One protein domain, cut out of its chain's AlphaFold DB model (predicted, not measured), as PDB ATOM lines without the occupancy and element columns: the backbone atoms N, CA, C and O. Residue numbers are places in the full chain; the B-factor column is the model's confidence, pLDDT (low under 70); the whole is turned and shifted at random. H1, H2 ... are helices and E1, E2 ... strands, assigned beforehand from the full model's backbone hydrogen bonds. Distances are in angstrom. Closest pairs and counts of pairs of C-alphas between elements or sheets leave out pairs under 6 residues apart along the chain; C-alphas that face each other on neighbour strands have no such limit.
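What this domain is: This is residues 10 to 42 and 82 to 197 of the 212 residues of an uncharacterized protein of Ciona savignyi (UniProt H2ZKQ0). Two strongly twisted sheets, E1 to E4 and E5 to E9, make a sandwich that is only partly face to face, with edge strands E5 and E6 of the second sheet coming closest to the first. Helices H1 and H2 lie beyond one end of this body, where residues 18 to 23 stick out. The printed part has 149 residues, with four named helices and nine named strands in the order H1 H2 H3 E1 H4 E2 E3 E4 E5 E6 E7 E8 E9; the class is mixed, helices and strands. The first sheet runs E1 E2 E3 E4, all antiparallel; the second is branched at E7, its neighbours antiparallel. The whole is compact, with a radius of gyration of the C-alphas of 16.2 A, and spans 49 by 43 by 24 A.

How they stand to each other: Look first at H1, residues 14 to 17, and H2, residues 22 to 30: they are only just apart, with closest C-alphas 8.1 A apart, and neither is on a sheet. H3, residues 86 to 89, is also on neither sheet. Next find E1, residues 94 to 99, antiparallel to E2, residues 112 to 118, with N 96 and O 116 at 3.0 A. E2, E3, residues 125 to 130, and E4, residues 135 to 140, form a meander, each strand the antiparallel neighbour of the one before; see N 115 and O 127 at 2.9 A, and N 128 and O 137 at 2.9 A. The tight link after E4 leads to the other sheet and to E5, residues 144 to 146. A second meander is E6, residues 150 to 153, E7, residues 163 to 171, E8, residues 178 to 184, and E9, residues 190 to 196. E5 and E6 lie on one side of E7, with N 145 and O 170 at 2.9 A and N 152 and O 164 at 2.9 A. E8 lies on the other side, with N 169 and O 179 at 2.8 A; E8 and E9 have N 180 and O 194 at 2.9 A. In the sandwich, two sheets face to face, the facing parts are 10.0 A centre to centre; the closest C-alphas of E3 and E5, those of Gln 125 and Pro 146, are 6.4 A apart. H4, residues 102 to 105, only grazes the branched sheet. H2 has 4 of 5 O i to N i+4 pairs within hydrogen-bond range; H1, H3 and H4 are too short for one, and their single O i to N i+3 pair is within range in H3 and H4 but not in H1.

Where its parts are: Find C-alpha 14 at (-14.513, 10.564, 31.851), where H1 begins; H2 then runs 13.2 A. E2 covers 19.0 A and E7, the longest strand, 25.7 A from C-alpha 163 at (-3.801, 45.170, 36.466). E9 ends at C-alpha 196, (-6.388, 31.293, 17.791).

The domain as a whole: The C-alphas farthest apart, those of Lys 22 and Asp 156, are 50.4 A apart. Residues 43 to 81 are not printed, and C-alphas 42 and 82 across the cut are 9.1 A apart. Of the links that are printed whole, none is long. The pLDDT is under 70 at residues 20 to 31, 34, and 120 to 121.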
ATOM      1  N   TRP A  10     -16.098  12.574  42.338       74.88
ATOM      2  CA  TRP A  10     -16.840  11.596  41.540       74.88
ATOM      3  C   TRP A  10     -17.423  12.198  40.249       74.88
ATOM      4  O   TRP A  10     -17.637  11.458  39.289       74.88
ATOM      5  N   LEU A  11     -17.620  13.522  40.192       72.00
ATOM      6  CA  LEU A  11     -18.056  14.236  38.990       72.00
ATOM      7  C   LEU A  11     -16.984  14.259  37.890       72.00
ATOM      8  O   LEU A  11     -17.332  14.387  36.725       72.00
ATOM      9  N   PHE A  12     -15.701  14.100  38.229       73.81
ATOM     10  CA  PHE A  12     -14.566  14.288  37.310       73.81
ATOM     11  C   PHE A  12     -14.168  13.023  36.533       73.81
ATOM     12  O   PHE A  12     -13.078  12.964  35.962       73.81
ATOM     13  N   ASN A  13     -15.010  11.989  36.510       78.19
ATOM     14  CA  ASN A  13     -14.736  10.809  35.693       78.19
ATOM     15  C   ASN A  13     -15.050  11.074  34.205       78.19
ATOM     16  O   ASN A  13     -15.852  11.941  33.868       78.19
ATOM     17  N   THR A  14     -14.414  10.325  33.301       75.31
ATOM     18  CA  THR A  14     -14.513  10.564  31.851       75.31
ATOM     19  C   THR A  14     -15.899  10.348  31.268       75.31
ATOM     20  O   THR A  14     -16.222  10.981  30.266       75.31
ATOM     21  N   ASP A  15     -16.695   9.464  31.863       77.69
ATOM     22  CA  ASP A  15     -18.066   9.226  31.415       77.69
ATOM     23  C   ASP A  15     -18.912  10.451  31.751       77.69
ATOM     24  O   ASP A  15     -19.623  10.972  30.896       77.69
ATOM     25  N   ASN A  16     -18.713  11.003  32.950       75.06
ATOM     26  CA  ASN A  16     -19.393  12.210  33.368       75.06
ATOM     27  C   ASN A  16     -18.991  13.431  32.526       75.06
ATOM     28  O   ASN A  16     -19.834  14.240  32.149       75.06
ATOM     29  N   LEU A  17     -17.704  13.534  32.181       70.56
ATOM     30  CA  LEU A  17     -17.159  14.588  31.316       70.56
ATOM     31  C   LEU A  17     -17.746  14.600  29.901       70.56
ATOM     32  O   LEU A  17     -17.672  15.619  29.220       70.56
ATOM     33  N   ARG A  18     -18.250  13.455  29.439       73.75
ATOM     34  CA  ARG A  18     -18.768  13.264  28.080       73.75
ATOM     35  C   ARG A  18     -20.288  13.186  28.027       73.75
ATOM     36  O   ARG A  18     -20.825  13.017  26.938       73.75
ATOM     37  N   ALA A  19     -20.966  13.255  29.169       72.56
ATOM     38  CA  ALA A  19     -22.416  13.206  29.188       72.56
ATOM     39  C   ALA A  19     -23.016  14.449  28.534       72.56
ATOM     40  O   ALA A  19     -22.443  15.537  28.575       72.56
ATOM     41  N   GLU A  20     -24.205  14.286  27.964       68.31
ATOM     42  CA  GLU A  20     -24.929  15.343  27.269       68.31
ATOM     43  C   GLU A  20     -26.410  15.343  27.678       68.31
ATOM     44  O   GLU A  20     -26.988  14.327  28.077       68.31
ATOM     45  N   GLY A  21     -27.059  16.503  27.573       68.81
ATOM     46  CA  GLY A  21     -28.498  16.637  27.802       68.81
ATOM     47  C   GLY A  21     -28.939  16.278  29.227       68.81
ATOM     48  O   GLY A  21     -28.406  16.789  30.210       68.81
ATOM     49  N   LYS A  22     -29.953  15.409  29.342       61.41
ATOM     50  CA  LYS A  22     -30.670  15.119  30.603       61.41
ATOM     51  C   LYS A  22     -29.809  14.480  31.699       61.41
ATOM     52  O   LYS A  22     -30.191  14.508  32.865       61.41
ATOM     53  N   GLU A  23     -28.669  13.890  31.346       63.75
ATOM     54  CA  GLU A  23     -27.755  13.287  32.323       63.75
ATOM     55  C   GLU A  23     -27.077  14.350  33.199       63.75
ATOM     56  O   GLU A  23     -27.014  14.184  34.418       63.75
ATOM     57  N   ILE A  24     -26.696  15.491  32.609       64.56
ATOM     58  CA  ILE A  24     -26.125  16.641  33.329       64.56
ATOM     59  C   ILE A  24     -27.174  17.264  34.265       64.56
ATOM     60  O   ILE A  24     -26.889  17.563  35.426       64.56
ATOM     61  N   GLU A  25     -28.413  17.419  33.782       61.62
ATOM     62  CA  GLU A  25     -29.523  17.991  34.563       61.62
ATOM     63  C   GLU A  25     -29.823  17.173  35.830       61.62
ATOM     64  O   GLU A  25     -30.086  17.737  36.895       61.62
ATOM     65  N   ASN A  26     -29.718  15.842  35.743       59.78
ATOM     66  CA  ASN A  26     -29.932  14.945  36.877       59.78
ATOM     67  C   ASN A  26     -28.836  15.051  37.952       59.78
ATOM     68  O   ASN A  26     -29.121  14.836  39.132       59.78
ATOM     69  N   TRP A  27     -27.593  15.391  37.597       62.97
ATOM     70  CA  TRP A  27     -26.529  15.581  38.594       62.97
ATOM     71  C   TRP A  27     -26.688  16.882  39.366       62.97
ATOM     72  O   TRP A  27     -26.537  16.884  40.589       62.97
ATOM     73  N   ASN A  28     -27.086  17.956  38.683       59.59
ATOM     74  CA  ASN A  28     -27.367  19.246  39.309       59.59
ATOM     75  C   ASN A  28     -28.458  19.159  40.385       59.59
ATOM     76  O   ASN A  28     -28.444  19.934  41.341       59.59
ATOM     77  N   PHE A  29     -29.389  18.210  40.252       54.78
ATOM     78  CA  PHE A  29     -30.452  17.977  41.229       54.78
ATOM     79  C   PHE A  29     -29.960  17.297  42.519       54.78
ATOM     80  O   PHE A  29     -30.557  17.483  43.578       54.78
ATOM     81  N   ASN A  30     -28.859  16.542  42.454       59.06
ATOM     82  CA  ASN A  30     -28.311  15.797  43.593       59.06
ATOM     83  C   ASN A  30     -27.244  16.570  44.386       59.06
ATOM     84  O   ASN A  30     -26.789  16.093  45.427       59.06
ATOM     85  N   LEU A  31     -26.837  17.754  43.922       65.75
ATOM     86  CA  LEU A  31     -25.879  18.591  44.637       65.75
ATOM     87  C   LEU A  31     -26.574  19.371  45.757       65.75
ATOM     88  O   LEU A  31     -27.391  20.261  45.520       65.75
ATOM     89  N   ASP A  32     -26.211  19.062  47.004       71.69
ATOM     90  CA  ASP A  32     -26.602  19.875  48.154       71.69
ATOM     91  C   ASP A  32     -25.939  21.255  48.054       71.69
ATOM     92  O   ASP A  32     -24.717  21.385  48.158       71.69
ATOM     93  N   ARG A  33     -26.763  22.293  47.875       70.75
ATOM     94  CA  ARG A  33     -26.331  23.690  47.709       70.75
ATOM     95  C   ARG A  33     -25.442  24.179  48.847       70.75
ATOM     96  O   ARG A  33     -24.556  25.000  48.629       70.75
ATOM     97  N   LYS A  34     -25.656  23.657  50.060       66.88
ATOM     98  CA  LYS A  34     -24.869  24.020  51.246       66.88
ATOM     99  C   LYS A  34     -23.468  23.414  51.230       66.88
ATOM    100  O   LYS A  34     -22.581  23.913  51.912       66.88
ATOM    101  N   LYS A  35     -23.269  22.363  50.434       76.19
ATOM    102  CA  LYS A  35     -22.030  21.587  50.348       76.19
ATOM    103  C   LYS A  35     -21.259  21.858  49.060       76.19
ATOM    104  O   LYS A  35     -20.444  21.036  48.658       76.19
ATOM    105  N   LEU A  36     -21.546  22.959  48.374       82.69
ATOM    106  CA  LEU A  36     -20.817  23.346  47.172       82.69
ATOM    107  C   LEU A  36     -19.428  23.885  47.513       82.69
ATOM    108  O   LEU A  36     -19.187  24.384  48.614       82.69
ATOM    109  N   VAL A  37     -18.546  23.822  46.518       88.38
ATOM    110  CA  VAL A  37     -17.231  24.462  46.539       88.38
ATOM    111  C   VAL A  37     -17.430  25.975  46.637       88.38
ATOM    112  O   VAL A  37     -17.952  26.591  45.707       88.38
ATOM    113  N   ARG A  38     -17.063  26.576  47.773       91.06
ATOM    114  CA  ARG A  38     -17.243  28.017  48.031       91.06
ATOM    115  C   ARG A  38     -16.050  28.595  48.804       91.06
ATOM    116  O   ARG A  38     -15.461  27.894  49.632       91.06
ATOM    117  N   PRO A  39     -15.705  29.881  48.608       94.31
ATOM    118  CA  PRO A  39     -14.679  30.533  49.409       94.31
ATOM    119  C   PRO A  39     -15.194  30.768  50.837       94.31
ATOM    120  O   PRO A  39     -16.196  31.453  51.067       94.31
ATOM    121  N   ARG A  40     -14.491  30.175  51.804       94.69
ATOM    122  CA  ARG A  40     -14.793  30.242  53.237       94.69
ATOM    123  C   ARG A  40     -13.635  30.895  53.971       94.69
ATOM    124  O   ARG A  40     -12.481  30.535  53.755       94.69
ATOM    125  N   ARG A  41     -13.950  31.812  54.875       96.00
ATOM    126  CA  ARG A  41     -12.993  32.421  55.794       96.00
ATOM    127  C   ARG A  41     -13.170  31.825  57.179       96.00
ATOM    128  O   ARG A  41     -14.205  32.009  57.810       96.00
ATOM    129  N   TYR A  42     -12.134  31.148  57.647       96.94
ATOM    130  CA  TYR A  42     -11.977  30.774  59.048       96.94
ATOM    131  C   TYR A  42     -11.070  31.799  59.732       96.94
ATOM    132  O   TYR A  42     -10.138  32.313  59.112       96.94
ATOM    133  N   LEU A  82     -18.858  32.772  54.849       93.81
ATOM    134  CA  LEU A  82     -18.845  32.771  53.384       93.81
ATOM    135  C   LEU A  82     -18.363  34.129  52.861       93.81
ATOM    136  O   LEU A  82     -18.825  35.173  53.328       93.81
ATOM    137  N   LEU A  83     -17.464  34.103  51.875       95.06
ATOM    138  CA  LEU A  83     -16.882  35.299  51.244       95.06
ATOM    139  C   LEU A  83     -17.642  35.766  49.997       95.06
ATOM    140  O   LEU A  83     -17.098  36.485  49.171       95.06
ATOM    141  N   ILE A  84     -18.894  35.349  49.856       93.56
ATOM    142  CA  ILE A  84     -19.760  35.671  48.724       93.56
ATOM    143  C   ILE A  84     -20.997  36.440  49.191       93.56
ATOM    144  O   ILE A  84     -21.356  36.335  50.369       93.56
ATOM    145  N   PRO A  85     -21.655  37.179  48.282       92.69
ATOM    146  CA  PRO A  85     -22.983  37.730  48.522       92.69
ATOM    147  C   PRO A  85     -24.006  36.672  48.990       92.69
ATOM    148  O   PRO A  85     -23.947  35.508  48.575       92.69
ATOM    149  N   ASP A  86     -24.977  37.073  49.817       90.06
ATOM    150  CA  ASP A  86     -26.016  36.170  50.346       90.06
ATOM    151  C   ASP A  86     -26.965  35.647  49.245       90.06
ATOM    152  O   ASP A  86     -27.431  34.507  49.311       90.06
ATOM    153  N   ASP A  87     -27.227  36.442  48.204       89.75
ATOM    154  CA  ASP A  87     -28.018  36.038  47.034       89.75
ATOM    155  C   ASP A  87     -27.303  34.957  46.213       89.75
ATOM    156  O   ASP A  87     -27.942  34.000  45.775       89.75
ATOM    157  N   ILE A  88     -25.973  35.029  46.105       88.88
ATOM    158  CA  ILE A  88     -25.143  33.988  45.486       88.88
ATOM    159  C   ILE A  88     -25.044  32.740  46.374       88.88
ATOM    160  O   ILE A  88     -25.003  31.620  45.858       88.88
ATOM    161  N   ALA A  89     -25.062  32.885  47.701       86.44
ATOM    162  CA  ALA A  89     -25.030  31.751  48.629       86.44
ATOM    163  C   ALA A  89     -26.259  30.827  48.500       86.44
ATOM    164  O   ALA A  89     -26.162  29.632  48.785       86.44
ATOM    165  N   GLY A  90     -27.400  31.347  48.031       83.19
ATOM    166  CA  GLY A  90     -28.623  30.573  47.779       83.19
ATOM    167  C   GLY A  90     -28.656  29.793  46.454       83.19
ATOM    168  O   GLY A  90     -29.584  29.003  46.227       83.19
ATOM    169  N   THR A  91     -27.673  30.004  45.572       85.75
ATOM    170  CA  THR A  91     -27.619  29.403  44.228       85.75
ATOM    171  C   THR A  91     -26.791  28.115  44.184       85.75
ATOM    172  O   THR A  91     -26.178  27.700  45.171       85.75
ATOM    173  N   ASN A  92     -26.744  27.494  43.002       82.25
ATOM    174  CA  ASN A  92     -25.900  26.331  42.722       82.25
ATOM    175  C   ASN A  92     -24.471  26.697  42.268       82.25
ATOM    176  O   ASN A  92     -23.743  25.819  41.822       82.25
ATOM    177  N   ALA A  93     -24.063  27.965  42.342       86.38
ATOM    178  CA  ALA A  93     -22.816  28.434  41.744       86.38
ATOM    179  C   ALA A  93     -21.565  27.982  42.529       86.38
ATOM    180  O   ALA A  93     -21.189  28.594  43.518       86.38
ATOM    181  N   ALA A  94     -20.872  26.930  42.110       89.62
ATOM    182  CA  ALA A  94     -19.560  26.610  42.671       89.62
ATOM    183  C   ALA A  94     -18.533  27.685  42.273       89.62
ATOM    184  O   ALA A  94     -18.617  28.219  41.170       89.62
ATOM    185  N   ILE A  95     -17.582  28.004  43.160       93.19
ATOM    186  CA  ILE A  95     -16.494  28.958  42.889       93.19
ATOM    187  C   ILE A  95     -15.155  28.309  43.233       93.19
ATOM    188  O   ILE A  95     -14.962  27.832  44.352       93.19
ATOM    189  N   GLU A  96     -14.238  28.300  42.270       92.88
ATOM    190  CA  GLU A  96     -13.011  27.493  42.284       92.88
ATOM    191  C   GLU A  96     -11.855  28.235  41.586       92.88
ATOM    192  O   GLU A  96     -12.026  29.351  41.091       92.88
ATOM    193  N   LEU A  97     -10.685  27.590  41.523       94.88
ATOM    194  CA  LEU A  97      -9.462  28.083  40.877       94.88
ATOM    195  C   LEU A  97      -9.105  29.512  41.331       94.88
ATOM    196  O   LEU A  97      -9.031  30.429  40.509       94.88
ATOM    197  N   PRO A  98      -8.936  29.718  42.656       96.81
ATOM    198  CA  PRO A  98      -8.739  31.037  43.232       96.81
ATOM    199  C   PRO A  98      -7.395  31.635  42.817       96.81
ATOM    200  O   PRO A  98      -6.348  30.989  42.913       96.81
ATOM    201  N   ARG A  99      -7.411  32.914  42.457       97.94
ATOM    202  CA  ARG A  99      -6.223  33.738  42.225       97.94
ATOM    203  C   ARG A  99      -6.348  35.055  42.979       97.94
ATOM    204  O   ARG A  99      -7.443  35.509  43.297       97.94
ATOM    205  N   ILE A 100      -5.209  35.654  43.280       98.38
ATOM    206  CA  ILE A 100      -5.070  36.967  43.915       98.38
ATOM    207  C   ILE A 100      -3.903  37.692  43.238       98.38
ATOM    208  O   ILE A 100      -3.190  37.083  42.434       98.38
ATOM    209  N   ASN A 101      -3.651  38.946  43.609       97.88
ATOM    210  CA  ASN A 101      -2.361  39.585  43.359       97.88
ATOM    211  C   ASN A 101      -1.273  38.897  44.207       97.88
ATOM    212  O   ASN A 101      -0.977  39.290  45.335       97.88
ATOM    213  N   TYR A 102      -0.767  37.768  43.710       96.50
ATOM    214  CA  TYR A 102      -0.020  36.811  44.523       96.50
ATOM    215  C   TYR A 102       1.300  37.385  45.033       96.50
ATOM    216  O   TYR A 102       1.584  37.281  46.226       96.50
ATOM    217  N   ASP A 103       2.064  38.042  44.166       93.31
ATOM    218  CA  ASP A 103       3.399  38.540  44.509       93.31
ATOM    219  C   ASP A 103       3.362  39.586  45.630       93.31
ATOM    220  O   ASP A 103       4.256  39.625  46.480       93.31
ATOM    221  N   TYR A 104       2.295  40.387  45.690       95.00
ATOM    222  CA  TYR A 104       2.147  41.449  46.682       95.00
ATOM    223  C   TYR A 104       1.317  41.044  47.904       95.00
ATOM    224  O   TYR A 104       1.584  41.531  49.006       95.00
ATOM    225  N   ASN A 105       0.332  40.152  47.752       97.50
ATOM    226  CA  ASN A 105      -0.662  39.875  48.792       97.50
ATOM    227  C   ASN A 105      -0.613  38.456  49.374       97.50
ATOM    228  O   ASN A 105      -1.305  38.189  50.359       97.50
ATOM    229  N   ASN A 106       0.208  37.544  48.844       96.88
ATOM    230  CA  ASN A 106       0.337  36.204  49.416       96.88
ATOM    231  C   ASN A 106       0.809  36.258  50.883       96.88
ATOM    232  O   ASN A 106       1.841  36.848  51.211       96.88
ATOM    233  N   GLY A 107       0.029  35.648  51.781       96.69
ATOM    234  CA  GLY A 107       0.275  35.671  53.227       96.69
ATOM    235  C   GLY A 107       0.040  37.030  53.901       96.69
ATOM    236  O   GLY A 107       0.404  37.202  55.064       96.69
ATOM    237  N   ARG A 108      -0.556  38.002  53.201       97.50
ATOM    238  CA  ARG A 108      -0.849  39.348  53.715       97.50
ATOM    239  C   ARG A 108      -2.346  39.637  53.658       97.50
ATOM    240  O   ARG A 108      -3.121  38.893  53.064       97.50
ATOM    241  N   LYS A 109      -2.769  40.735  54.295       96.06
ATOM    242  CA  LYS A 109      -4.142  41.229  54.144       96.06
ATOM    243  C   LYS A 109      -4.387  41.584  52.671       96.06
ATOM    244  O   LYS A 109      -3.537  42.205  52.036       96.06
ATOM    245  N   TYR A 110      -5.545  41.191  52.161       97.75
ATOM    246  CA  TYR A 110      -5.960  41.393  50.779       97.75
ATOM    247  C   TYR A 110      -7.474  41.603  50.734       97.75
ATOM    248  O   TYR A 110      -8.187  41.209  51.663       97.75
ATOM    249  N   ASN A 111      -7.951  42.247  49.679       97.50
ATOM    250  CA  ASN A 111      -9.350  42.597  49.485       97.50
ATOM    251  C   ASN A 111      -9.972  41.861  48.303       97.50
ATOM    252  O   ASN A 111     -11.192  41.739  48.281       97.50
ATOM    253  N   TYR A 112      -9.185  41.355  47.354       98.50
ATOM    254  CA  TYR A 112      -9.706  40.803  46.109       98.50
ATOM    255  C   TYR A 112      -9.265  39.366  45.854       98.50
ATOM    256  O   TYR A 112      -8.099  39.004  45.978       98.50
ATOM    257  N   MET A 113     -10.230  38.547  45.450       98.12
ATOM    258  CA  MET A 113     -10.021  37.206  44.920       98.12
ATOM    259  C   MET A 113     -10.658  37.115  43.537       98.12
ATOM    260  O   MET A 113     -11.765  37.604  43.328       98.12
ATOM    261  N   TYR A 114      -9.986  36.437  42.619       98.50
ATOM    262  CA  TYR A 114     -10.499  36.069  41.307       98.50
ATOM    263  C   TYR A 114     -10.718  34.561  41.260       98.50
ATOM    264  O   TYR A 114     -10.025  33.815  41.952       98.50
ATOM    265  N   GLY A 115     -11.667  34.095  40.463       97.44
ATOM    266  CA  GLY A 115     -11.902  32.666  40.287       97.44
ATOM    267  C   GLY A 115     -12.823  32.368  39.119       97.44
ATOM    268  O   GLY A 115     -13.265  33.270  38.405       97.44
ATOM    269  N   VAL A 116     -13.118  31.089  38.945       96.38
ATOM    270  CA  VAL A 116     -14.145  30.622  38.012       96.38
ATOM    271  C   VAL A 116     -15.416  30.285  38.781       96.38
ATOM    272  O   VAL A 116     -15.345  29.801  39.912       96.38
ATOM    273  N   GLN A 117     -16.569  30.536  38.169       93.62
ATOM    274  CA  GLN A 117     -17.887  30.230  38.711       93.62
ATOM    275  C   GLN A 117     -18.674  29.363  37.726       93.62
ATOM    276  O   GLN A 117     -18.589  29.552  36.515       93.62
ATOM    277  N   GLY A 118     -19.453  28.416  38.246       88.44
ATOM    278  CA  GLY A 118     -20.406  27.661  37.438       88.44
ATOM    279  C   GLY A 118     -21.345  26.811  38.275       88.44
ATOM    280  O   GLY A 118     -20.994  26.340  39.356       88.44
ATOM    281  N   ALA A 119     -22.564  26.608  37.777       75.94
ATOM    282  CA  ALA A 119     -23.513  25.667  38.376       75.94
ATOM    283  C   ALA A 119     -23.262  24.210  37.954       75.94
ATOM    284  O   ALA A 119     -23.822  23.291  38.547       75.94
ATOM    285  N   ASN A 120     -22.440  24.024  36.920       67.44
ATOM    286  CA  ASN A 120     -22.179  22.756  36.260       67.44
ATOM    287  C   ASN A 120     -20.719  22.330  36.443       67.44
ATOM    288  O   ASN A 120     -19.908  23.031  37.044       67.44
ATOM    289  N   PHE A 121     -20.388  21.175  35.868       68.62
ATOM    290  CA  PHE A 121     -19.041  20.624  35.872       68.62
ATOM    291  C   PHE A 121     -17.980  21.575  35.280       68.62
ATOM    292  O   PHE A 121     -16.926  21.760  35.886       68.62
ATOM    293  N   LEU A 122     -18.247  22.162  34.105       79.00
ATOM    294  CA  LEU A 122     -17.390  23.192  33.515       79.00
ATOM    295  C   LEU A 122     -17.884  24.571  33.961       79.00
ATOM    296  O   LEU A 122     -19.035  24.909  33.665       79.00
ATOM    297  N   PRO A 123     -17.039  25.362  34.638       88.94
ATOM    298  CA  PRO A 123     -17.324  26.760  34.909       88.94
ATOM    299  C   PRO A 123     -17.528  27.541  33.609       88.94
ATOM    300  O   PRO A 123     -16.763  27.388  32.655       88.94
ATOM    301  N   ASP A 124     -18.563  28.370  33.576       92.94
ATOM    302  CA  ASP A 124     -18.967  29.189  32.428       92.94
ATOM    303  C   ASP A 124     -18.793  30.694  32.688       92.94
ATOM    304  O   ASP A 124     -19.016  31.520  31.802       92.94
ATOM    305  N   GLN A 125     -18.341  31.064  33.888       96.94
ATOM    306  CA  GLN A 125     -18.136  32.450  34.287       96.94
ATOM    307  C   GLN A 125     -16.779  32.654  34.967       96.94
ATOM    308  O   GLN A 125     -16.251  31.779  35.656       96.94
ATOM    309  N   LEU A 126     -16.238  33.858  34.814       98.44
ATOM    310  CA  LEU A 126     -15.194  34.406  35.670       98.44
ATOM    311  C   LEU A 126     -15.838  35.266  36.750       98.44
ATOM    312  O   LEU A 126     -16.842  35.931  36.496       98.44
ATOM    313  N   VAL A 127     -15.227  35.302  37.931       98.12
ATOM    314  CA  VAL A 127     -15.667  36.154  39.036       98.12
ATOM    315  C   VAL A 127     -14.508  36.902  39.676       98.12
ATOM    316  O   VAL A 127     -13.403  36.376  39.811       98.12
ATOM    317  N   LYS A 128     -14.796  38.124  40.118       98.62
ATOM    318  CA  LYS A 128     -13.993  38.908  41.054       98.62
ATOM    319  C   LYS A 128     -14.813  39.120  42.315       98.62
ATOM    320  O   LYS A 128     -15.963  39.537  42.242       98.62
ATOM    321  N   ILE A 129     -14.207  38.880  43.466       98.25
ATOM    322  CA  ILE A 129     -14.846  38.948  44.776       98.25
ATOM    323  C   ILE A 129     -14.072  39.934  45.642       98.25
ATOM    324  O   ILE A 129     -12.879  39.743  45.877       98.25
ATOM    325  N   ASN A 130     -14.755  40.953  46.165       97.94
ATOM    326  CA  ASN A 130     -14.247  41.724  47.292       97.94
ATOM    327  C   ASN A 130     -14.503  40.932  48.584       97.94
ATOM    328  O   ASN A 130     -15.647  40.816  49.018       97.94
ATOM    329  N   VAL A 131     -13.461  40.391  49.211       96.12
ATOM    330  CA  VAL A 131     -13.595  39.476  50.359       96.12
ATOM    331  C   VAL A 131     -13.990  40.168  51.667       96.12
ATOM    332  O   VAL A 131     -14.403  39.496  52.608       96.12
ATOM    333  N   GLU A 132     -13.885  41.495  51.743       94.31
ATOM    334  CA  GLU A 132     -14.311  42.273  52.915       94.31
ATOM    335  C   GLU A 132     -15.773  42.711  52.787       94.31
ATOM    336  O   GLU A 132     -16.562  42.558  53.717       94.31
ATOM    337  N   LYS A 133     -16.150  43.239  51.616       94.81
ATOM    338  CA  LYS A 133     -17.504  43.744  51.345       94.81
ATOM    339  C   LYS A 133     -18.471  42.668  50.862       94.81
ATOM    340  O   LYS A 133     -19.678  42.881  50.913       94.81
ATOM    341  N   LYS A 134     -17.944  41.529  50.403       94.75
ATOM    342  CA  LYS A 134     -18.684  40.450  49.732       94.75
ATOM    343  C   LYS A 134     -19.424  40.939  48.496       94.75
ATOM    344  O   LYS A 134     -20.555  40.547  48.251       94.75
ATOM    345  N   GLU A 135     -18.779  41.817  47.740       96.06
ATOM    346  CA  GLU A 135     -19.258  42.275  46.436       96.06
ATOM    347  C   GLU A 135     -18.663  41.374  45.354       96.06
ATOM    348  O   GLU A 135     -17.499  40.978  45.455       96.06
ATOM    349  N   LEU A 136     -19.453  41.052  44.331       96.00
ATOM    350  CA  LEU A 136     -19.049  40.174  43.239       96.00
ATOM    351  C   LEU A 136     -19.253  40.883  41.899       96.00
ATOM    352  O   LEU A 136     -20.304  41.476  41.660       96.00
ATOM    353  N   LEU A 137     -18.244  40.808  41.036       98.12
ATOM    354  CA  LEU A 137     -18.348  41.125  39.615       98.12
ATOM    355  C   LEU A 137     -18.158  39.838  38.820       98.12
ATOM    356  O   LEU A 137     -17.367  38.981  39.212       98.12
ATOM    357  N   GLU A 138     -18.863  39.724  37.704       97.81
ATOM    358  CA  GLU A 138     -18.834  38.541  36.852       97.81
ATOM    359  C   GLU A 138     -18.612  38.905  35.387       97.81
ATOM    360  O   GLU A 138     -19.012  39.971  34.917       97.81
ATOM    361  N   TRP A 139     -17.971  37.987  34.672       98.50
ATOM    362  CA  TRP A 139     -17.879  37.988  33.221       98.50
ATOM    363  C   TRP A 139     -18.266  36.598  32.723       98.50
ATOM    364  O   TRP A 139     -17.854  35.593  33.302       98.50
ATOM    365  N   GLY A 140     -19.042  36.532  31.649       96.88
ATOM    366  CA  GLY A 140     -19.414  35.281  31.004       96.88
ATOM    367  C   GLY A 140     -20.041  35.540  29.642       96.88
ATOM    368  O   GLY A 140     -20.628  36.595  29.401       96.88
ATOM    369  N   GLU A 141     -19.926  34.558  28.759       95.38
ATOM    370  CA  GLU A 141     -20.545  34.561  27.438       95.38
ATOM    371  C   GLU A 141     -21.244  33.222  27.209       95.38
ATOM    372  O   GLU A 141     -20.776  32.175  27.657       95.38
ATOM    373  N   THR A 142     -22.372  33.239  26.496       91.50
ATOM    374  CA  THR A 142     -23.111  32.014  26.185       91.50
ATOM    375  C   THR A 142     -22.211  31.009  25.467       91.50
ATOM    376  O   THR A 142     -21.536  31.338  24.488       91.50
ATOM    377  N   ASP A 143     -22.233  29.770  25.958       90.12
ATOM    378  CA  ASP A 143     -21.491  28.633  25.407       90.12
ATOM    379  C   ASP A 143     -19.962  28.786  25.430       90.12
ATOM    380  O   ASP A 143     -19.250  28.081  24.707       90.12
ATOM    381  N   LYS A 144     -19.460  29.679  26.290       93.62
ATOM    382  CA  LYS A 144     -18.038  29.895  26.548       93.62
ATOM    383  C   LYS A 144     -17.655  29.413  27.943       93.62
ATOM    384  O   LYS A 144     -18.400  29.583  28.899       93.62
ATOM    385  N   PHE A 145     -16.466  28.828  28.040       94.75
ATOM    386  CA  PHE A 145     -15.956  28.213  29.264       94.75
ATOM    387  C   PHE A 145     -14.556  28.765  29.548       94.75
ATOM    388  O   PHE A 145     -13.587  28.340  28.902       94.75
ATOM    389  N   PRO A 146     -14.438  29.767  30.435       96.75
ATOM    390  CA  PRO A 146     -13.160  30.363  30.782       96.75
ATOM    391  C   PRO A 146     -12.363  29.476  31.746       96.75
ATOM    392  O   PRO A 146     -12.913  28.843  32.641       96.75
ATOM    393  N   SER A 147     -11.045  29.470  31.583       96.31
ATOM    394  CA  SER A 147     -10.088  28.848  32.505       96.31
ATOM    395  C   SER A 147      -9.793  29.713  33.743       96.31
ATOM    396  O   SER A 147     -10.321  30.819  33.877       96.31
ATOM    397  N   GLU A 148      -8.891  29.250  34.616       97.56
ATOM    398  CA  GLU A 148      -8.373  30.011  35.765       97.56
ATOM    399  C   GLU A 148      -7.975  31.464  35.395       97.56
ATOM    400  O   GLU A 148      -7.184  31.664  34.470       97.56
ATOM    401  N   PRO A 149      -8.493  32.485  36.111       98.06
ATOM    402  CA  PRO A 149      -8.190  33.894  35.851       98.06
ATOM    403  C   PRO A 149      -6.846  34.310  36.460       98.06
ATOM    404  O   PRO A 149      -6.758  34.678  37.632       98.06
ATOM    405  N   VAL A 150      -5.780  34.288  35.664       98.50
ATOM    406  CA  VAL A 150      -4.443  34.699  36.111       98.50
ATOM    407  C   VAL A 150      -4.369  36.226  36.202       98.50
ATOM    408  O   VAL A 150      -4.515  36.911  35.193       98.50
ATOM    409  N   PHE A 151      -4.119  36.755  37.402       98.56
ATOM    410  CA  PHE A 151      -3.872  38.182  37.617       98.56
ATOM    411  C   PHE A 151      -2.446  38.569  37.221       98.56
ATOM    412  O   PHE A 151      -1.495  37.865  37.562       98.56
ATOM    413  N   VAL A 152      -2.315  39.705  36.535       98.19
ATOM    414  CA  VAL A 152      -1.038  40.333  36.182       98.19
ATOM    415  C   VAL A 152      -1.099  41.804  36.601       98.19
ATOM    416  O   VAL A 152      -1.934  42.538  36.061       98.19
ATOM    417  N   PRO A 153      -0.262  42.254  37.555       97.38
ATOM    418  CA  PRO A 153      -0.268  43.643  37.998       97.38
ATOM    419  C   PRO A 153       0.197  44.577  36.879       97.38
ATOM    420  O   PRO A 153       1.052  44.225  36.062       97.38
ATOM    421  N   ARG A 154      -0.327  45.804  36.864       96.50
ATOM    422  CA  ARG A 154       0.309  46.883  36.104       96.50
ATOM    423  C   ARG A 154       1.688  47.167  36.727       96.50
ATOM    424  O   ARG A 154       1.801  47.173  37.954       96.50
ATOM    425  N   PRO A 155       2.729  47.447  35.924       93.94
ATOM    426  CA  PRO A 155       3.982  47.967  36.459       93.94
ATOM    427  C   PRO A 155       3.732  49.192  37.346       93.94
ATOM    428  O   PRO A 155       2.942  50.063  36.982       93.94
ATOM    429  N   ASP A 156       4.389  49.234  38.503       93.44
ATOM    430  CA  ASP A 156       4.267  50.309  39.498       93.44
ATOM    431  C   ASP A 156       2.847  50.512  40.079       93.44
ATOM    432  O   ASP A 156       2.551  51.574  40.634       93.44
ATOM    433  N   ALA A 157       1.971  49.504  39.985       95.38
ATOM    434  CA  ALA A 157       0.637  49.534  40.582       95.38
ATOM    435  C   ALA A 157       0.688  49.825  42.092       95.38
ATOM    436  O   ALA A 157       1.432  49.193  42.848       95.38
ATOM    437  N   THR A 158      -0.153  50.758  42.546       94.44
ATOM    438  CA  THR A 158      -0.341  51.056  43.978       94.44
ATOM    439  C   THR A 158      -1.610  50.435  44.547       94.44
ATOM    440  O   THR A 158      -1.676  50.175  45.747       94.44
ATOM    441  N   GLU A 159      -2.613  50.203  43.699       97.56
ATOM    442  CA  GLU A 159      -3.868  49.559  44.079       97.56
ATOM    443  C   GLU A 159      -3.778  48.043  43.868       97.56
ATOM    444  O   GLU A 159      -3.170  47.566  42.912       97.56
ATOM    445  N   GLU A 160      -4.407  47.279  44.763       98.19
ATOM    446  CA  GLU A 160      -4.324  45.810  44.784       98.19
ATOM    447  C   GLU A 160      -4.802  45.156  43.479       98.19
ATOM    448  O   GLU A 160      -4.247  44.136  43.065       98.19
ATOM    449  N   ASP A 161      -5.820  45.740  42.845       98.38
ATOM    450  CA  ASP A 161      -6.479  45.251  41.637       98.38
ATOM    451  C   ASP A 161      -6.160  46.080  40.379       98.38
ATOM    452  O   ASP A 161      -6.849  45.908  39.372       98.38
ATOM    453  N   ASP A 162      -5.141  46.950  40.406       98.44
ATOM    454  CA  ASP A 162      -4.657  47.652  39.207       98.44
ATOM    455  C   ASP A 162      -3.788  46.717  38.359       98.44
ATOM    456  O   ASP A 162      -2.602  46.482  38.609       98.44
ATOM    457  N   GLY A 163      -4.417  46.147  37.341       98.31
ATOM    458  CA  GLY A 163      -3.801  45.170  36.466       98.31
ATOM    459  C   GLY A 163      -4.810  44.570  35.506       98.31
ATOM    460  O   GLY A 163      -5.868  45.140  35.227       98.31
ATOM    461  N   ILE A 164      -4.479  43.388  35.005       98.75
ATOM    462  CA  ILE A 164      -5.323  42.636  34.084       98.75
ATOM    463  C   ILE A 164      -5.556  41.216  34.582       98.75
ATOM    464  O   ILE A 164      -4.768  40.663  35.349       98.75
ATOM    465  N   ILE A 165      -6.640  40.617  34.101       98.81
ATOM    466  CA  ILE A 165      -6.912  39.189  34.219       98.81
ATOM    467  C   ILE A 165      -6.753  38.543  32.852       98.81
ATOM    468  O   ILE A 165      -7.337  39.005  31.872       98.81
ATOM    469  N   LEU A 166      -6.002  37.450  32.816       98.69
ATOM    470  CA  LEU A 166      -5.830  36.592  31.656       98.69
ATOM    471  C   LEU A 166      -6.589  35.285  31.872       98.69
ATOM    472  O   LEU A 166      -6.393  34.614  32.886       98.69
ATOM    473  N   SER A 167      -7.422  34.894  30.912       98.25
ATOM    474  CA  SER A 167      -8.056  33.572  30.914       98.25
ATOM    475  C   SER A 167      -8.196  33.039  29.495       98.25
ATOM    476  O   SER A 167      -8.604  33.756  28.585       98.25
ATOM    477  N   THR A 168      -7.849  31.772  29.285       97.19
ATOM    478  CA  THR A 168      -8.159  31.082  28.030       97.19
ATOM    479  C   THR A 168      -9.627  30.682  28.031       97.19
ATOM    480  O   THR A 168     -10.096  30.036  28.965       97.19
ATOM    481  N   VAL A 169     -10.344  31.033  26.973       96.19
ATOM    482  CA  VAL A 169     -11.765  30.744  26.813       96.19
ATOM    483  C   VAL A 169     -11.947  29.767  25.664       96.19
ATOM    484  O   VAL A 169     -11.558  30.045  24.526       96.19
ATOM    485  N   ILE A 170     -12.548  28.618  25.970       94.56
ATOM    486  CA  ILE A 170     -12.943  27.619  24.974       94.56
ATOM    487  C   ILE A 170     -14.450  27.695  24.722       94.56
ATOM    488  O   ILE A 170     -15.205  28.243  25.526       94.56
ATOM    489  N   SER A 171     -14.894  27.118  23.610       90.06
ATOM    490  CA  SER A 171     -16.309  27.002  23.264       90.06
ATOM    491  C   SER A 171     -16.674  25.550  22.989       90.06
ATOM    492  O   SER A 171     -15.860  24.790  22.458       90.06
ATOM    493  N   LYS A 172     -17.921  25.186  23.303       81.25
ATOM    494  CA  LYS A 172     -18.504  23.909  22.865       81.25
ATOM    495  C   LYS A 172     -18.847  23.911  21.369       81.25
ATOM    496  O   LYS A 172     -18.982  22.845  20.777       81.25
ATOM    497  N   CYS A 173     -18.984  25.089  20.760       86.19
ATOM    498  CA  CYS A 173     -19.343  25.241  19.356       86.19
ATOM    499  C   CYS A 173     -18.105  25.017  18.460       86.19
ATOM    500  O   CYS A 173     -17.078  25.688  18.635       86.19
ATOM    501  N   PRO A 174     -18.142  24.071  17.502       81.88
ATOM    502  CA  PRO A 174     -17.012  23.778  16.614       81.88
ATOM    503  C   PRO A 174     -16.529  24.979  15.791       81.88
ATOM    504  O   PRO A 174     -15.329  25.112  15.569       81.88
ATOM    505  N   GLU A 175     -17.432  25.868  15.402       86.94
ATOM    506  CA  GLU A 175     -17.179  27.082  14.624       86.94
ATOM    507  C   GLU A 175     -16.518  28.214  15.423       86.94
ATOM    508  O   GLU A 175     -15.872  29.083  14.838       86.94
ATOM    509  N   ASP A 176     -16.632  28.193  16.751       90.19
ATOM    510  CA  ASP A 176     -16.057  29.229  17.601       90.19
ATOM    511  C   ASP A 176     -14.553  29.031  17.772       90.19
ATOM    512  O   ASP A 176     -14.064  27.926  18.047       90.19
ATOM    513  N   LYS A 177     -13.802  30.125  17.691       92.06
ATOM    514  CA  LYS A 177     -12.375  30.102  18.002       92.06
ATOM    515  C   LYS A 177     -12.142  30.066  19.505       92.06
ATOM    516  O   LYS A 177     -12.887  30.655  20.286       92.06
ATOM    517  N   THR A 178     -11.053  29.412  19.891       94.50
ATOM    518  CA  THR A 178     -10.477  29.592  21.224       94.50
ATOM    519  C   THR A 178      -9.840  30.977  21.286       94.50
ATOM    520  O   THR A 178      -9.253  31.427  20.297       94.50
ATOM    521  N   PHE A 179      -9.912  31.654  22.428       96.44
ATOM    522  CA  PHE A 179      -9.247  32.944  22.590       96.44
ATOM    523  C   PHE A 179      -8.662  33.135  23.984       96.44
ATOM    524  O   PHE A 179      -9.152  32.584  24.966       96.44
ATOM    525  N   LEU A 180      -7.605  33.941  24.067       97.75
ATOM    526  CA  LEU A 180      -7.142  34.517  25.322       97.75
ATOM    527  C   LEU A 180      -7.953  35.785  25.589       97.75
ATOM    528  O   LEU A 180      -7.868  36.743  24.821       97.75
ATOM    529  N   LEU A 181      -8.737  35.776  26.657       98.56
ATOM    530  CA  LEU A 181      -9.471  36.924  27.170       98.56
ATOM    531  C   LEU A 181      -8.560  37.786  28.042       98.56
ATOM    532  O   LEU A 181      -7.795  37.260  28.854       98.56
ATOM    533  N   ILE A 182      -8.701  39.103  27.902       98.81
ATOM    534  CA  ILE A 182      -8.041  40.098  28.739       98.81
ATOM    535  C   ILE A 182      -9.112  41.000  29.352       98.81
ATOM    536  O   ILE A 182      -9.783  41.758  28.643       98.81
ATOM    537  N   LEU A 183      -9.259  40.927  30.674       98.94
ATOM    538  CA  LEU A 183     -10.122  41.827  31.441       98.94
ATOM    539  C   LEU A 183      -9.283  42.870  32.176       98.94
ATOM    540  O   LEU A 183      -8.203  42.563  32.674       98.94
ATOM    541  N   ASP A 184      -9.817  44.078  32.307       98.81
ATOM    542  CA  ASP A 184      -9.354  45.049  33.295       98.81
ATOM    543  C   ASP A 184      -9.687  44.528  34.703       98.81
ATOM    544  O   ASP A 184     -10.846  44.235  35.003       98.81
ATOM    545  N   ALA A 185      -8.685  44.358  35.570       98.69
ATOM    546  CA  ALA A 185      -8.871  43.674  36.850       98.69
ATOM    547  C   ALA A 185      -9.656  44.504  37.881       98.69
ATOM    548  O   ALA A 185     -10.251  43.924  38.797       98.69
ATOM    549  N   SER A 186      -9.719  45.832  37.729       98.31
ATOM    550  CA  SER A 186     -10.482  46.729  38.603       98.31
ATOM    551  C   SER A 186     -11.977  46.701  38.271       98.31
ATOM    552  O   SER A 186     -12.811  46.436  39.140       98.31
ATOM    553  N   THR A 187     -12.321  46.928  37.004       98.38
ATOM    554  CA  THR A 187     -13.702  47.024  36.505       98.38
ATOM    555  C   THR A 187     -14.300  45.683  36.097       98.38
ATOM    556  O   THR A 187     -15.519  45.584  35.958       98.38
ATOM    557  N   PHE A 188     -13.452  44.674  35.896       98.56
ATOM    558  CA  PHE A 188     -13.801  43.346  35.402       98.56
ATOM    559  C   PHE A 188     -14.452  43.344  34.009       98.56
ATOM    560  O   PHE A 188     -15.173  42.421  33.636       98.56
ATOM    561  N   LYS A 189     -14.194  44.398  33.225       98.69
ATOM    562  CA  LYS A 189     -14.667  44.537  31.846       98.69
ATOM    563  C   LYS A 189     -13.613  44.051  30.871       98.69
ATOM    564  O   LYS A 189     -12.418  44.235  31.087       98.69
ATOM    565  N   GLU A 190     -14.071  43.475  29.771       98.75
ATOM    566  CA  GLU A 190     -13.183  43.079  28.689       98.75
ATOM    567  C   GLU A 190     -12.540  44.295  28.028       98.75
ATOM    568  O   GLU A 190     -13.219  45.270  27.697       98.75
ATOM    569  N   ILE A 191     -11.226  44.207  27.825       98.56
ATOM    570  CA  ILE A 191     -10.439  45.230  27.131       98.56
ATOM    571  C   ILE A 191      -9.795  44.704  25.848       98.56
ATOM    572  O   ILE A 191      -9.490  45.498  24.960       98.56
ATOM    573  N   ALA A 192      -9.597  43.388  25.732       98.62
ATOM    574  CA  ALA A 192      -9.079  42.753  24.525       98.62
ATOM    575  C   ALA A 192      -9.331  41.237  24.521       98.62
ATOM    576  O   ALA A 192      -9.501  40.609  25.567       98.62
ATOM    577  N   ARG A 193      -9.252  40.640  23.326       98.06
ATOM    578  CA  ARG A 193      -9.146  39.190  23.134       98.06
ATOM    579  C   ARG A 193      -8.173  38.853  22.004       98.06
ATOM    580  O   ARG A 193      -8.097  39.586  21.019       98.06
ATOM    581  N   ALA A 194      -7.447  37.746  22.138       97.62
ATOM    582  CA  ALA A 194      -6.562  37.209  21.105       97.62
ATOM    583  C   ALA A 194      -7.051  35.826  20.661       97.62
ATOM    584  O   ALA A 194      -6.953  34.855  21.411       97.62
ATOM    585  N   GLU A 195      -7.602  35.742  19.451       96.56
ATOM    586  CA  GLU A 195      -8.158  34.506  18.899       96.56
ATOM    587  C   GLU A 195      -7.080  33.611  18.282       96.56
ATOM    588  O   GLU A 195      -6.166  34.092  17.611       96.56
ATOM    589  N   VAL A 196      -7.238  32.297  18.437       92.69
ATOM    590  CA  VAL A 196      -6.388  31.293  17.791       92.69
ATOM    591  C   VAL A 196      -7.226  30.332  16.956       92.69
ATOM    592  O   VAL A 196      -8.306  29.902  17.360       92.69
ATOM    593  N   ASP A 197      -6.701  29.963  15.789       90.06
ATOM    594  CA  ASP A 197      -7.310  28.964  14.905       90.06
ATOM    595  C   ASP A 197      -6.895  27.544  15.329       90.06
ATOM    596  O   ASP A 197      -6.225  26.801  14.614       90.06
TER     597      ASP A 197